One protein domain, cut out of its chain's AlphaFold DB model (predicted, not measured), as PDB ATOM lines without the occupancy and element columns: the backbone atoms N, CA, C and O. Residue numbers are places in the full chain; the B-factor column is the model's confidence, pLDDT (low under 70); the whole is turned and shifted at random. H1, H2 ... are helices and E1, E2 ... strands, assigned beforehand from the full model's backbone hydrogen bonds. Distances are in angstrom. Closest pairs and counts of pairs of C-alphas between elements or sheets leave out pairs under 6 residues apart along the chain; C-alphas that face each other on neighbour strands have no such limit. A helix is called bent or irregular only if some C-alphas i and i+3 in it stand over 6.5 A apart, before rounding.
ATOM      1  N   CYS A  39     164.343 150.568 300.438       68.38
ATOM      2  CA  CYS A  39     163.296 149.605 300.145       68.38
ATOM      3  C   CYS A  39     162.911 148.749 301.367       68.38
ATOM      4  O   CYS A  39     161.744 148.403 301.480       68.38
ATOM      5  N   PHE A  40     163.796 148.464 302.319       72.56
ATOM      6  CA  PHE A  40     163.487 147.663 303.511       72.56
ATOM      7  C   PHE A  40     163.012 148.483 304.717       72.56
ATOM      8  O   PHE A  40     162.651 147.907 305.736       72.56
ATOM      9  N   ARG A  41     162.899 149.813 304.607       76.31
ATOM     10  CA  ARG A  41     162.514 150.692 305.731       76.31
ATOM     11  C   ARG A  41     161.148 150.361 306.355       76.31
ATOM     12  O   ARG A  41     160.969 150.544 307.556       76.31
ATOM     13  N   LYS A  42     160.204 149.826 305.566       79.19
ATOM     14  CA  LYS A  42     158.895 149.332 306.047       79.19
ATOM     15  C   LYS A  42     159.000 148.094 306.951       79.19
ATOM     16  O   LYS A  42     158.068 147.805 307.687       79.19
ATOM     17  N   TYR A  43     160.135 147.404 306.901       76.31
ATOM     18  CA  TYR A  43     160.445 146.168 307.613       76.31
ATOM     19  C   TYR A  43     161.608 146.393 308.590       76.31
ATOM     20  O   TYR A  43     162.516 145.575 308.685       76.31
ATOM     21  N   SER A  44     161.618 147.530 309.291       75.62
ATOM     22  CA  SER A  44     162.692 147.893 310.237       75.62
ATOM     23  C   SER A  44     162.796 146.969 311.461       75.62
ATOM     24  O   SER A  44     163.790 147.010 312.185       75.62
ATOM     25  N   ASP A  45     161.781 146.133 311.676       77.25
ATOM     26  CA  ASP A  45     161.739 145.041 312.647       77.25
ATOM     27  C   ASP A  45     162.339 143.734 312.101       77.25
ATOM     28  O   ASP A  45     162.583 142.802 312.867       77.25
ATOM     29  N   THR A  46     162.605 143.642 310.793       75.69
ATOM     30  CA  THR A  46     163.211 142.456 310.180       75.69
ATOM     31  C   THR A  46     164.693 142.408 310.475       75.69
ATOM     32  O   THR A  46     165.456 143.302 310.128       75.69
ATOM     33  N   ARG A  47     165.102 141.317 311.115       71.25
ATOM     34  CA  ARG A  47     166.490 141.088 311.528       71.25
ATOM     35  C   ARG A  47     167.149 139.973 310.750       71.25
ATOM     36  O   ARG A  47     168.373 139.893 310.704       71.25
ATOM     37  N   VAL A  48     166.330 139.091 310.185       71.94
ATOM     38  CA  VAL A  48     166.784 137.880 309.523       71.94
ATOM     39  C   VAL A  48     165.979 137.687 308.255       71.94
ATOM     40  O   VAL A  48     164.753 137.602 308.289       71.94
ATOM     41  N   VAL A  49     166.685 137.566 307.140       73.00
ATOM     42  CA  VAL A  49     166.117 137.028 305.912       73.00
ATOM     43  C   VAL A  49     166.616 135.601 305.772       73.00
ATOM     44  O   VAL A  49     167.819 135.368 305.697       73.00
ATOM     45  N   ILE A  50     165.688 134.650 305.768       72.06
ATOM     46  CA  ILE A  50     165.991 133.245 305.529       72.06
ATOM     47  C   ILE A  50     165.747 132.972 304.053       72.06
ATOM     48  O   ILE A  50     164.601 132.950 303.597       72.06
ATOM     49  N   ASP A  51     166.833 132.738 303.321       71.31
ATOM     50  CA  ASP A  51     166.762 132.256 301.948       71.31
ATOM     51  C   ASP A  51     167.741 131.102 301.702       71.31
ATOM     52  O   ASP A  51     168.799 130.979 302.339       71.31
ATOM     53  N   CYS A  52     167.344 130.233 300.775       71.50
ATOM     54  CA  CYS A  52     168.108 129.073 300.348       71.50
ATOM     55  C   CYS A  52     168.943 129.424 299.118       71.50
ATOM     56  O   CYS A  52     168.430 129.704 298.036       71.50
ATOM     57  N   ILE A  53     170.258 129.311 299.249       69.94
ATOM     58  CA  ILE A  53     171.187 129.498 298.143       69.94
ATOM     59  C   ILE A  53     171.519 128.124 297.558       69.94
ATOM     60  O   ILE A  53     172.189 127.312 298.193       69.94
ATOM     61  N   GLU A  54     171.068 127.862 296.328       70.25
ATOM     62  CA  GLU A  54     171.506 126.691 295.557       70.25
ATOM     63  C   GLU A  54     172.750 127.016 294.727       70.25
ATOM     64  O   GLU A  54     172.742 127.964 293.929       70.25
ATOM     65  N   ILE A  55     173.806 126.225 294.901       73.12
ATOM     66  CA  ILE A  55     175.106 126.431 294.255       73.12
ATOM     67  C   ILE A  55     175.453 125.202 293.416       73.12
ATOM     68  O   ILE A  55     175.397 124.091 293.950       73.12
ATOM     69  N   PRO A  56     175.825 125.367 292.132       69.81
ATOM     70  CA  PRO A  56     176.290 124.258 291.316       69.81
ATOM     71  C   PRO A  56     177.631 123.729 291.834       69.81
ATOM     72  O   PRO A  56     178.544 124.488 292.166       69.81
ATOM     73  N   LEU A  57     177.750 122.410 291.887       69.50
ATOM     74  CA  LEU A  57     178.947 121.690 292.292       69.50
ATOM     75  C   LEU A  57     179.615 121.049 291.079       69.50
ATOM     76  O   LEU A  57     178.979 120.709 290.083       69.50
ATOM     77  N   MET A  58     180.920 120.812 291.198       69.19
ATOM     78  CA  MET A  58     181.597 119.883 290.297       69.19
ATOM     79  C   MET A  58     181.116 118.457 290.571       69.19
ATOM     80  O   MET A  58     180.837 118.121 291.724       69.19
ATOM     81  N   LYS A  59     181.089 117.609 289.531       75.56
ATOM     82  CA  LYS A  59     180.753 116.187 289.672       75.56
ATOM     83  C   LYS A  59     181.591 115.575 290.804       75.56
ATOM     84  O   LYS A  59     182.826 115.581 290.715       75.56
ATOM     85  N   PRO A  60     180.957 115.087 291.877       72.19
ATOM     86  CA  PRO A  60     181.688 114.491 292.979       72.19
ATOM     87  C   PRO A  60     182.341 113.186 292.514       72.19
ATOM     88  O   PRO A  60     181.850 112.488 291.629       72.19
ATOM     89  N   LYS A  61     183.496 112.867 293.103       75.38
ATOM     90  CA  LYS A  61     184.260 111.662 292.740       75.38
ATOM     91  C   LYS A  61     183.656 110.380 293.321       75.38
ATOM     92  O   LYS A  61     183.961 109.297 292.846       75.38
ATOM     93  N   ASN A  62     182.840 110.502 294.364       72.31
ATOM     94  CA  ASN A  62     182.249 109.394 295.102       72.31
ATOM     95  C   ASN A  62     180.767 109.211 294.751       72.31
ATOM     96  O   ASN A  62     180.024 110.186 294.666       72.31
ATOM     97  N   LEU A  63     180.323 107.954 294.644       71.62
ATOM     98  CA  LEU A  63     178.940 107.604 294.299       71.62
ATOM     99  C   LEU A  63     177.924 108.174 295.301       71.62
ATOM    100  O   LEU A  63     176.933 108.771 294.898       71.62
ATOM    101  N   THR A  64     178.207 108.079 296.601       71.19
ATOM    102  CA  THR A  64     177.355 108.645 297.659       71.19
ATOM    103  C   THR A  64     177.205 110.159 297.523       71.19
ATOM    104  O   THR A  64     176.111 110.694 297.666       71.19
ATOM    105  N   GLY A  65     178.297 110.861 297.204       64.81
ATOM    106  CA  GLY A  65     178.263 112.298 296.943       64.81
ATOM    107  C   GLY A  65     177.432 112.616 295.706       64.81
ATOM    108  O   GLY A  65     176.634 113.548 295.744       64.81
ATOM    109  N   SER A  66     177.571 111.816 294.644       68.06
ATOM    110  CA  SER A  66     176.782 111.964 293.417       68.06
ATOM    111  C   SER A  66     175.293 111.820 293.696       68.06
ATOM    112  O   SER A  66     174.533 112.696 293.311       68.06
ATOM    113  N   ILE A  67     174.884 110.774 294.415       71.50
ATOM    114  CA  ILE A  67     173.471 110.516 294.724       71.50
ATOM    115  C   ILE A  67     172.875 111.652 295.565       71.50
ATOM    116  O   ILE A  67     171.791 112.131 295.260       71.50
ATOM    117  N   ILE A  68     173.594 112.116 296.593       70.81
ATOM    118  CA  ILE A  68     173.089 113.143 297.519       70.81
ATOM    119  C   ILE A  68     173.002 114.523 296.863       70.81
ATOM    120  O   ILE A  68     172.099 115.298 297.163       70.81
ATOM    121  N   THR A  69     173.969 114.866 296.013       69.69
ATOM    122  CA  THR A  69     174.069 116.223 295.456       69.69
ATOM    123  C   THR A  69     173.380 116.370 294.109       69.69
ATOM    124  O   THR A  69     173.236 117.489 293.633       69.69
ATOM    125  N   TYR A  70     172.941 115.284 293.471       72.69
ATOM    126  CA  TYR A  70     172.288 115.366 292.171       72.69
ATOM    127  C   TYR A  70     170.887 115.977 292.280       72.69
ATOM    128  O   TYR A  70     169.980 115.418 292.893       72.69
ATOM    129  N   SER A  71     170.694 117.125 291.633       68.25
ATOM    130  CA  SER A  71     169.396 117.761 291.462       68.25
ATOM    131  C   SER A  71     168.820 117.361 290.112       68.25
ATOM    132  O   SER A  71     169.249 117.862 289.071       68.25
ATOM    133  N   GLN A  72     167.806 116.491 290.127       69.75
ATOM    134  CA  GLN A  72     167.055 116.121 288.923       69.75
ATOM    135  C   GLN A  72     166.473 117.356 288.222       69.75
ATOM    136  O   GLN A  72     166.579 117.488 287.009       69.75
ATOM    137  N   TYR A  73     165.943 118.303 289.002       65.62
ATOM    138  CA  TYR A  73     165.352 119.543 288.496       65.62
ATOM    139  C   TYR A  73     166.340 120.413 287.700       65.62
ATOM    140  O   TYR A  73     165.953 121.065 286.734       65.62
ATOM    141  N   LYS A  74     167.619 120.441 288.093       69.12
ATOM    142  CA  LYS A  74     168.659 121.230 287.409       69.12
ATOM    143  C   LYS A  74     169.559 120.396 286.498       69.12
ATOM    144  O   LYS A  74     170.484 120.956 285.917       69.12
ATOM    145  N   SER A  75     169.310 119.089 286.393       77.88
ATOM    146  CA  SER A  75     170.159 118.132 285.672       77.88
ATOM    147  C   SER A  75     171.655 118.293 286.007       77.88
ATOM    148  O   SER A  75     172.532 118.227 285.151       77.88
ATOM    149  N   THR A  76     171.963 118.606 287.270       73.19
ATOM    150  CA  THR A  76     173.330 118.898 287.726       73.19
ATOM    151  C   THR A  76     173.476 118.660 289.223       73.19
ATOM    152  O   THR A  76     172.488 118.508 289.941       73.19
ATOM    153  N   TYR A  77     174.713 118.636 289.712       73.81
ATOM    154  CA  TYR A  77     175.004 118.488 291.134       73.81
ATOM    155  C   TYR A  77     174.927 119.853 291.818       73.81
ATOM    156  O   TYR A  77     175.564 120.801 291.363       73.81
ATOM    157  N   THR A  78     174.167 119.979 292.903       65.25
ATOM    158  CA  THR A  78     174.024 121.225 293.656       65.25
ATOM    159  C   THR A  78     174.169 121.005 295.160       65.25
ATOM    160  O   THR A  78     173.915 119.926 295.693       65.25
ATOM    161  N   ALA A  79     174.606 122.050 295.862       67.56
ATOM    162  CA  ALA A  79     174.503 122.157 297.313       67.56
ATOM    163  C   ALA A  79     173.490 123.248 297.661       67.56
ATOM    164  O   ALA A  79     173.506 124.322 297.054       67.56
ATOM    165  N   LYS A  80     172.637 122.976 298.652       69.50
ATOM    166  CA  LYS A  80     171.718 123.963 299.222       69.50
ATOM    167  C   LYS A  80     172.296 124.484 300.530       69.50
ATOM    168  O   LYS A  80     172.625 123.697 301.415       69.50
ATOM    169  N   PHE A  81     172.402 125.798 300.648       67.56
ATOM    170  CA  PHE A  81     172.814 126.469 301.873       67.56
ATOM    171  C   PHE A  81     171.641 127.282 302.394       67.56
ATOM    172  O   PHE A  81     171.088 128.102 301.666       67.56
ATOM    173  N   MET A  82     171.273 127.054 303.649       66.06
ATOM    174  CA  MET A  82     170.343 127.917 304.364       66.06
ATOM    175  C   MET A  82     171.165 128.938 305.140       66.06
ATOM    176  O   MET A  82     172.058 128.567 305.904       66.06
ATOM    177  N   THR A  83     170.872 130.215 304.927       59.25
ATOM    178  CA  THR A  83     171.448 131.303 305.720       59.25
ATOM    179  C   THR A  83     170.375 131.815 306.671       59.25
ATOM    180  O   THR A  83     169.224 131.989 306.279       59.25
ATOM    181  N   GLY A  84     170.719 131.965 307.947       56.62
ATOM    182  CA  GLY A  84     169.782 132.409 308.969       56.62
ATOM    183  C   GLY A  84     170.507 132.724 310.268       56.62
ATOM    184  O   GLY A  84     171.336 131.941 310.728       56.62
ATOM    185  N   ILE A  85     170.201 133.883 310.841       58.19
ATOM    186  CA  ILE A  85     170.618 134.291 312.185       58.19
ATOM    187  C   ILE A  85     169.463 133.953 313.133       58.19
ATOM    188  O   ILE A  85     168.303 133.966 312.726       58.19
ATOM    189  N   THR A  86     169.744 133.612 314.389       55.84
ATOM    190  CA  THR A  86     168.687 133.387 315.383       55.84
ATOM    191  C   THR A  86     168.094 134.732 315.822       55.84
ATOM    192  O   THR A  86     168.843 135.560 316.344       55.84
ATOM    193  N   PRO A  87     166.785 134.973 315.628       63.03
ATOM    194  CA  PRO A  87     166.134 136.171 316.146       63.03
ATOM    195  C   PRO A  87     165.915 136.059 317.660       63.03
ATOM    196  O   PRO A  87     165.730 134.960 318.189       63.03
ATOM    197  N   GLU A  88     165.918 137.200 318.343       61.41
ATOM    198  CA  GLU A  88     165.440 137.344 319.722       61.41
ATOM    199  C   GLU A  88     163.943 137.694 319.748       61.41
ATOM    200  O   GLU A  88     163.323 137.956 318.716       61.41
ATOM    201  N   ASN A  89     163.351 137.687 320.943       63.44
ATOM    202  CA  ASN A  89     161.949 138.045 321.144       63.44
ATOM    203  C   ASN A  89     161.656 139.442 320.563       63.44
ATOM    204  O   ASN A  89     162.369 140.399 320.862       63.44
ATOM    205  N   GLY A  90     160.597 139.559 319.756       67.19
ATOM    206  CA  GLY A  90     160.188 140.818 319.120       67.19
ATOM    207  C   GLY A  90     160.869 141.132 317.782       67.19
ATOM    208  O   GLY A  90     160.512 142.120 317.143       67.19
ATOM    209  N   ASP A  91     161.805 140.297 317.327       76.12
ATOM    210  CA  ASP A  91     162.382 140.410 315.989       76.12
ATOM    211  C   ASP A  91     161.420 139.851 314.918       76.12
ATOM    212  O   ASP A  91     160.533 139.036 315.197       76.12
ATOM    213  N   ALA A  92     161.614 140.258 313.660       78.88
ATOM    214  CA  ALA A  92     160.904 139.702 312.515       78.88
ATOM    215  C   ALA A  92     161.829 138.922 311.564       78.88
ATOM    216  O   ALA A  92     162.994 139.279 311.347       78.88
ATOM    217  N   ILE A  93     161.286 137.857 310.975       78.19
ATOM    218  CA  ILE A  93     161.915 137.031 309.945       78.19
ATOM    219  C   ILE A  93     161.199 137.267 308.621       78.19
ATOM    220  O   ILE A  93     159.973 137.203 308.565       78.19
ATOM    221  N   MET A  94     161.953 137.437 307.537       78.94
ATOM    222  CA  MET A  94     161.427 137.325 306.178       78.94
ATOM    223  C   MET A  94     161.859 135.992 305.564       78.94
ATOM    224  O   MET A  94     163.041 135.658 305.600       78.94
ATOM    225  N   CYS A  95     160.926 135.215 305.012       78.75
ATOM    226  CA  CYS A  95     161.229 133.911 304.416       78.75
ATOM    227  C   CYS A  95     160.493 133.685 303.092       78.75
ATOM    228  O   CYS A  95     159.457 134.298 302.815       78.75
ATOM    229  N   ASP A  96     161.003 132.752 302.283       74.12
ATOM    230  CA  ASP A  96     160.295 132.307 301.083       74.12
ATOM    231  C   ASP A  96     159.018 131.505 301.416       74.12
ATOM    232  O   ASP A  96     158.856 130.965 302.516       74.12
ATOM    233  N   LYS A  97     158.102 131.386 300.448       68.81
ATOM    234  CA  LYS A  97     156.816 130.677 300.585       68.81
ATOM    235  C   LYS A  97     156.967 129.222 301.028       68.81
ATOM    236  O   LYS A  97     156.070 128.697 301.678       68.81
ATOM    237  N   GLY A  98     158.079 128.578 300.671       70.31
ATOM    238  CA  GLY A  98     158.339 127.166 300.961       70.31
ATOM    239  C   GLY A  98     158.697 126.852 302.418       70.31
ATOM    240  O   GLY A  98     158.777 125.678 302.769       70.31
ATOM    241  N   PHE A  99     158.911 127.859 303.271       72.19
ATOM    242  CA  PHE A  99     159.266 127.638 304.673       72.19
ATOM    243  C   PHE A  99     158.019 127.565 305.563       72.19
ATOM    244  O   PHE A  99     157.276 128.536 305.710       72.19
ATOM    245  N   LEU A 100     157.817 126.408 306.199       75.88
ATOM    246  CA  LEU A 100     156.747 126.158 307.171       75.88
ATOM    247  C   LEU A 100     157.276 126.340 308.601       75.88
ATOM    248  O   LEU A 100     157.407 125.384 309.361       75.88
ATOM    249  N   ILE A 101     157.637 127.578 308.947       76.19
ATOM    250  CA  ILE A 101     158.191 127.941 310.267       76.19
ATOM    251  C   ILE A 101     157.208 128.731 311.142       76.19
ATOM    252  O   ILE A 101     157.594 129.243 312.192       76.19
ATOM    253  N   ASP A 102     155.940 128.804 310.730       78.50
ATOM    254  CA  ASP A 102     154.849 129.507 311.413       78.50
ATOM    255  C   ASP A 102     154.796 129.211 312.913       78.50
ATOM    256  O   ASP A 102     154.861 130.123 313.735       78.50
ATOM    257  N   ASN A 103     154.751 127.925 313.268       74.31
ATOM    258  CA  ASN A 103     154.598 127.482 314.652       74.31
ATOM    259  C   ASN A 103     155.786 127.911 315.524       74.31
ATOM    260  O   ASN A 103     155.602 128.339 316.659       74.31
ATOM    261  N   ILE A 104     157.003 127.839 314.975       75.25
ATOM    262  CA  ILE A 104     158.237 128.213 315.680       75.25
ATOM    263  C   ILE A 104     158.272 129.727 315.909       75.25
ATOM    264  O   ILE A 104     158.668 130.182 316.982       75.25
ATOM    265  N   CYS A 105     157.846 130.504 314.911       77.38
ATOM    266  CA  CYS A 105     157.791 131.959 315.013       77.38
ATOM    267  C   CYS A 105     156.721 132.397 316.023       77.38
ATOM    268  O   CYS A 105     156.997 133.228 316.885       77.38
ATOM    269  N   ALA A 106     155.537 131.778 315.978       79.31
ATOM    270  CA  ALA A 106     154.433 132.072 316.886       79.31
ATOM    271  C   ALA A 106     154.793 131.793 318.354       79.31
ATOM    272  O   ALA A 106     154.575 132.646 319.209       79.31
ATOM    273  N   GLN A 107     155.415 130.643 318.641       79.38
ATOM    274  CA  GLN A 107     155.843 130.271 319.998       79.38
ATOM    275  C   GLN A 107     156.869 131.233 320.603       79.38
ATOM    276  O   GLN A 107     156.959 131.358 321.820       79.38
ATOM    277  N   ARG A 108     157.670 131.889 319.762       74.12
ATOM    278  CA  ARG A 108     158.758 132.779 320.182       74.12
ATOM    279  C   ARG A 108     158.414 134.260 320.044       74.12
ATOM    280  O   ARG A 108     159.298 135.098 320.190       74.12
ATOM    281  N   HIS A 109     157.155 134.587 319.747       80.56
ATOM    282  CA  HIS A 109     156.711 135.960 319.490       80.56
ATOM    283  C   HIS A 109     157.553 136.671 318.411       80.56
ATOM    284  O   HIS A 109     157.879 137.851 318.527       80.56
ATOM    285  N   ILE A 110     157.918 135.930 317.361       81.31
ATOM    286  CA  ILE A 110     158.656 136.430 316.200       81.31
ATOM    287  C   ILE A 110     157.666 136.683 315.066       81.31
ATOM    288  O   ILE A 110     156.858 135.819 314.717       81.31
ATOM    289  N   LYS A 111     157.749 137.862 314.450       84.12
ATOM    290  CA  LYS A 111     156.896 138.216 313.311       84.12
ATOM    291  C   LYS A 111     157.432 137.576 312.031       84.12
ATOM    292  O   LYS A 111     158.627 137.626 311.766       84.12
ATOM    293  N   LEU A 112     156.557 136.992 311.217       82.75
ATOM    294  CA  LEU A 112     156.948 136.306 309.984       82.75
ATOM    295  C   LEU A 112     156.410 137.040 308.751       82.75
ATOM    296  O   LEU A 112     155.205 137.067 308.511       82.75
ATOM    297  N   TYR A 113     157.308 137.596 307.944       82.94
ATOM    298  CA  TYR A 113     157.011 138.168 306.637       82.94
ATOM    299  C   TYR A 113     157.210 137.110 305.551       82.94
ATOM    300  O   TYR A 113     158.331 136.703 305.247       82.94
ATOM    301  N   ARG A 114     156.112 136.668 304.941       76.88
ATOM    302  CA  ARG A 114     156.125 135.709 303.831       76.88
ATOM    303  C   ARG A 114     155.203 136.209 302.729       76.88
ATOM    304  O   ARG A 114     154.114 136.692 303.040       76.88
ATOM    305  N   PRO A 115     155.588 136.089 301.451       72.69
ATOM    306  CA  PRO A 115     154.679 136.436 300.376       72.69
ATOM    307  C   PRO A 115     153.471 135.481 300.391       72.69
ATOM    308  O   PRO A 115     153.635 134.289 300.668       72.69
ATOM    309  N   PRO A 116     152.256 135.964 300.098       68.44
ATOM    310  CA  PRO A 116     151.041 135.185 300.306       68.44
ATOM    311  C   PRO A 116     150.973 133.955 299.400       68.44
ATOM    312  O   PRO A 116     151.468 133.948 298.265       68.44
ATOM    313  N   PHE A 117     150.311 132.909 299.892       60.12
ATOM    314  CA  PHE A 117     149.918 131.771 299.068       60.12
ATOM    315  C   PHE A 117     148.840 132.199 298.076       60.12
ATOM    316  O   PHE A 117     147.927 132.947 298.427       60.12
ATOM    317  N   TRP A 118     148.928 131.699 296.845       57.31
ATOM    318  CA  TRP A 118     147.856 131.874 295.874       57.31
ATOM    319  C   TRP A 118     146.673 131.000 296.307       57.31
ATOM    320  O   TRP A 118     146.606 129.820 295.978       57.31
ATOM    321  N   ILE A 125     142.363 143.180 296.741       67.50
ATOM    322  CA  ILE A 125     142.044 144.579 297.027       67.50
ATOM    323  C   ILE A 125     143.300 145.413 296.727       67.50
ATOM    324  O   ILE A 125     144.424 144.934 296.917       67.50
ATOM    325  N   LYS A 126     143.132 146.653 296.238       71.25
ATOM    326  CA  LYS A 126     144.252 147.518 295.811       71.25
ATOM    327  C   LYS A 126     145.388 147.555 296.844       71.25
ATOM    328  O   LYS A 126     146.541 147.354 296.469       71.25
ATOM    329  N   ASP A 127     145.078 147.685 298.129       67.56
ATOM    330  CA  ASP A 127     146.096 147.772 299.184       67.56
ATOM    331  C   ASP A 127     146.859 146.457 299.423       67.56
ATOM    332  O   ASP A 127     148.081 146.474 299.577       67.56
ATOM    333  N   GLU A 128     146.189 145.300 299.356       68.75
ATOM    334  CA  GLU A 128     146.862 143.992 299.429       68.75
ATOM    335  C   GLU A 128     147.780 143.764 298.224       68.75
ATOM    336  O   GLU A 128     148.889 143.244 298.361       68.75
ATOM    337  N   SER A 129     147.346 144.178 297.028       68.25
ATOM    338  CA  SER A 129     148.175 144.060 295.825       68.25
ATOM    339  C   SER A 129     149.445 144.913 295.916       68.25
ATOM    340  O   SER A 129     150.519 144.439 295.546       68.25
ATOM    341  N   LEU A 130     149.362 146.115 296.501       72.69
ATOM    342  CA  LEU A 130     150.520 146.977 296.754       72.69
ATOM    343  C   LEU A 130     151.496 146.359 297.765       72.69
ATOM    344  O   LEU A 130     152.707 146.397 297.540       72.69
ATOM    345  N   MET A 131     150.996 145.742 298.842       70.81
ATOM    346  CA  MET A 131     151.844 145.017 299.802       70.81
ATOM    347  C   MET A 131     152.542 143.817 299.151       70.81
ATOM    348  O   MET A 131     153.729 143.586 299.374       70.81
ATOM    349  N   ASN A 132     151.844 143.089 298.280       73.00
ATOM    350  CA  ASN A 132     152.414 141.940 297.579       73.00
ATOM    351  C   ASN A 132     153.496 142.337 296.575       73.00
ATOM    352  O   ASN A 132     154.530 141.669 296.503       73.00
ATOM    353  N   VAL A 133     153.288 143.428 295.832       75.00
ATOM    354  CA  VAL A 133     154.312 144.006 294.950       75.00
ATOM    355  C   VAL A 133     155.527 144.455 295.764       75.00
ATOM    356  O   VAL A 133     156.662 144.222 295.349       75.00
ATOM    357  N   ASP A 134     155.314 145.037 296.947       79.44
ATOM    358  CA  ASP A 134     156.400 145.466 297.828       79.44
ATOM    359  C   ASP A 134     157.231 144.280 298.348       79.44
ATOM    360  O   ASP A 134     158.458 144.310 298.231       79.44
ATOM    361  N   ILE A 135     156.588 143.206 298.825       75.94
ATOM    362  CA  ILE A 135     157.265 141.969 299.257       75.94
ATOM    363  C   ILE A 135     158.001 141.310 298.078       75.94
ATOM    364  O   ILE A 135     159.155 140.898 298.216       75.94
ATOM    365  N   ALA A 136     157.378 141.247 296.897       75.88
ATOM    366  CA  ALA A 136     158.008 140.707 295.692       75.88
ATOM    367  C   ALA A 136     159.242 141.526 295.274       75.88
ATOM    368  O   ALA A 136     160.277 140.961 294.922       75.88
ATOM    369  N   SER A 137     159.176 142.854 295.380       78.88
ATOM    370  CA  SER A 137     160.317 143.742 295.135       78.88
ATOM    371  C   SER A 137     161.474 143.478 296.108       78.88
ATOM    372  O   SER A 137     162.636 143.463 295.691       78.88
ATOM    373  N   LYS A 138     161.187 143.192 297.391       77.88
ATOM    374  CA  LYS A 138     162.232 142.818 298.368       77.88
ATOM    375  C   LYS A 138     162.898 141.506 298.004       77.88
ATOM    376  O   LYS A 138     164.125 141.414 298.050       77.88
ATOM    377  N   ARG A 139     162.104 140.523 297.576       76.31
ATOM    378  CA  ARG A 139     162.610 139.228 297.117       76.31
ATOM    379  C   ARG A 139     163.629 139.395 295.987       76.31
ATOM    380  O   ARG A 139     164.681 138.775 296.046       76.31
ATOM    381  N   VAL A 140     163.393 140.294 295.028       79.81
ATOM    382  CA  VAL A 140     164.366 140.584 293.955       79.81
ATOM    383  C   VAL A 140     165.695 141.112 294.511       79.81
ATOM    384  O   VAL A 140     166.762 140.769 294.001       79.81
ATOM    385  N   HIS A 141     165.668 141.947 295.554       75.81
ATOM    386  CA  HIS A 141     166.897 142.432 296.187       75.81
ATOM    387  C   HIS A 141     167.671 141.290 296.858       75.81
ATOM    388  O   HIS A 141     168.876 141.162 296.648       75.81
ATOM    389  N   ILE A 142     166.965 140.424 297.588       73.25
ATOM    390  CA  ILE A 142     167.533 139.240 298.247       73.25
ATOM    391  C   ILE A 142     168.142 138.286 297.209       73.25
ATOM    392  O   ILE A 142     169.296 137.884 297.341       73.25
ATOM    393  N   GLU A 143     167.426 138.000 296.120       75.62
ATOM    394  CA  GLU A 143     167.913 137.158 295.021       75.62
ATOM    395  C   GLU A 143     169.190 137.721 294.383       75.62
ATOM    396  O   GLU A 143     170.135 136.975 294.116       75.62
ATOM    397  N   ARG A 144     169.261 139.044 294.185       75.62
ATOM    398  CA  ARG A 144     170.457 139.719 293.656       75.62
ATOM    399  C   ARG A 144     171.641 139.630 294.616       75.62
ATOM    400  O   ARG A 144     172.764 139.410 294.163       75.62
ATOM    401  N   VAL A 145     171.420 139.775 295.923       72.56
ATOM    402  CA  VAL A 145     172.473 139.590 296.938       72.56
ATOM    403  C   VAL A 145     172.957 138.140 296.945       72.56
ATOM    404  O   VAL A 145     174.161 137.895 296.864       72.56
ATOM    405  N   ASN A 146     172.039 137.175 296.909       72.25
ATOM    406  CA  ASN A 146     172.369 135.756 296.813       72.25
ATOM    407  C   ASN A 146     173.154 135.432 295.544       72.25
ATOM    408  O   ASN A 146     174.111 134.662 295.586       72.25
ATOM    409  N   GLN A 147     172.811 136.052 294.416       71.31
ATOM    410  CA  GLN A 147     173.574 135.922 293.179       71.31
ATOM    411  C   GLN A 147     174.995 136.487 293.318       71.31
ATOM    412  O   GLN A 147     175.946 135.836 292.888       71.31
ATOM    413  N   ARG A 148     175.171 137.650 293.957       71.19
ATOM    414  CA  ARG A 148     176.505 138.219 294.229       71.19
ATOM    415  C   ARG A 148     177.341 137.296 295.112       71.19
ATOM    416  O   ARG A 148     178.506 137.067 294.807       71.19
ATOM    417  N   ILE A 149     176.737 136.702 296.139       67.94
ATOM    418  CA  ILE A 149     177.390 135.723 297.017       67.94
ATOM    419  C   ILE A 149     177.812 134.477 296.231       67.94
ATOM    420  O   ILE A 149     178.944 134.019 296.378       67.94
ATOM    421  N   LYS A 150     176.946 133.960 295.346       65.88
ATOM    422  CA  LYS A 150     177.278 132.837 294.449       65.88
ATOM    423  C   LYS A 150     178.508 133.130 293.586       65.88
ATOM    424  O   LYS A 150     179.329 132.239 293.396       65.88
ATOM    425  N   VAL A 151     178.640 134.358 293.083       65.94
ATOM    426  CA  VAL A 151     179.762 134.765 292.220       65.94
ATOM    427  C   VAL A 151     181.040 135.024 293.024       65.94
ATOM    428  O   VAL A 151     182.109 134.579 292.619       65.94
ATOM    429  N   PHE A 152     180.941 135.715 294.160       59.03
ATOM    430  CA  PHE A 152     182.101 136.169 294.931       59.03
ATOM    431  C   PHE A 152     182.721 135.062 295.793       59.03
ATOM    432  O   PHE A 152     183.939 134.924 295.855       59.03
ATOM    433  N   CYS A 153     181.894 134.245 296.444       55.38
ATOM    434  CA  CYS A 153     182.371 133.343 297.490       55.38
ATOM    435  C   CYS A 153     182.582 131.897 297.043       55.38
ATOM    436  O   CYS A 153     183.175 131.105 297.779       55.38
ATOM    437  N   PHE A 154     182.073 131.527 295.866       60.09
ATOM    438  CA  PHE A 154     182.002 130.129 295.447       60.09
ATOM    439  C   PHE A 154     182.662 129.798 294.100       60.09
ATOM    440  O   PHE A 154     182.144 128.936 293.379       60.09
TER     441      PHE A 154
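This is residues 39 to 118 and 125 to 154 of the 171 residues of an uncharacterized protein of Acyrthosiphon pisum (UniProt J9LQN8). A long, narrow sheet is built round one long strand, E1, with E2 beside one end of it and the short E3 and E4 side by side at the other, and the long helix H4 crosses one face slantwise. Short H2 sits at the far end by E2, while H3 packs by E4 and H1 lies near H4. The printed part has 110 residues, with four named helices and four named strands in the order H1 E1 H2 E2 E3 H3 E4 H4; the class is mixed, helices and strands. The mixed sheet runs E2 E1 E3 E4. The whole is loose, with a radius of gyration of the C-alphas of 16.8 A, and elongated, spanning 50 by 30 by 29 A.

Start at E1, residues 46 to 56, an inner strand with staggered pairing. Its residues 51 to 56 pair with E2, residues 76 to 83, antiparallel at 165 degrees; look for N 55 and O 79, 2.9 A apart. Its residues 46 to 50 pair with E3, residues 92 to 95, parallel at 24 degrees, with N 50 and O 94 at 2.8 A. E3 is parallel to E4, residues 111 to 113, at 31 degrees, with N 93 and O 111 at 2.8 A. E3, H3 of residues 102 to 107, and E4 form a strand-helix-strand unit, two parallel neighbour strands with a helix between, whose crossover is right-handed. H3 only grazes the sheet; its closest C-alphas to E4 are Cys 105 and Lys 111, 6.5 A apart. H4, residues 126 to 153, makes two layers with the sheet, a helix on one face, at a height over the sheet of 9.7 A. It lies over E1 and only just over E3, where 3 of its C-alphas fall, and runs slantwise to the strands, at 51 degrees to E1 on the local plane. Its closest C-alphas to E1 are Ile 53 and Asn 146, 6.5 A apart. H2, residues 63 to 69, is on the sheet but over none of its strands; the C-alphas of Thr 69 and Tyr 77 in E2 are its closest, 5.0 A apart. H1, residues 39 to 43, only grazes the sheet, and is close to but not clearly touching H4, Cys 39 and Lys 138 having the closest C-alphas at 7.1 A. Every O i to N i+4 pair is within hydrogen-bond range in H2, H3 and H4, but 0 of 1 in H1, where 1 of 2 O i to N i+3 pairs is.

Find C-alpha 46 at (163.211, 142.456, 310.180); E1 runs 29.3 A from there to C-alpha 56. E2 is 21.9 A long. Find C-alpha 126 at (144.252, 147.518, 295.811); H4 runs 40.7 A to C-alpha 153 at (182.371, 133.343, 297.490). H1 is irregular, with C-alphas 39 and 42 at 7.4 A.

The two C-alphas farthest apart are those of Asn 62 and Lys 126, 53.8 A. Residues 119 to 124 are not printed; C-alphas 118 and 125 are 14.0 A apart across the cut. Of the links that are printed whole, none is long. Mean pLDDT of the printed part is 71.7, and 39 residues are under 70, among them 78 to 90 and 149 to 154.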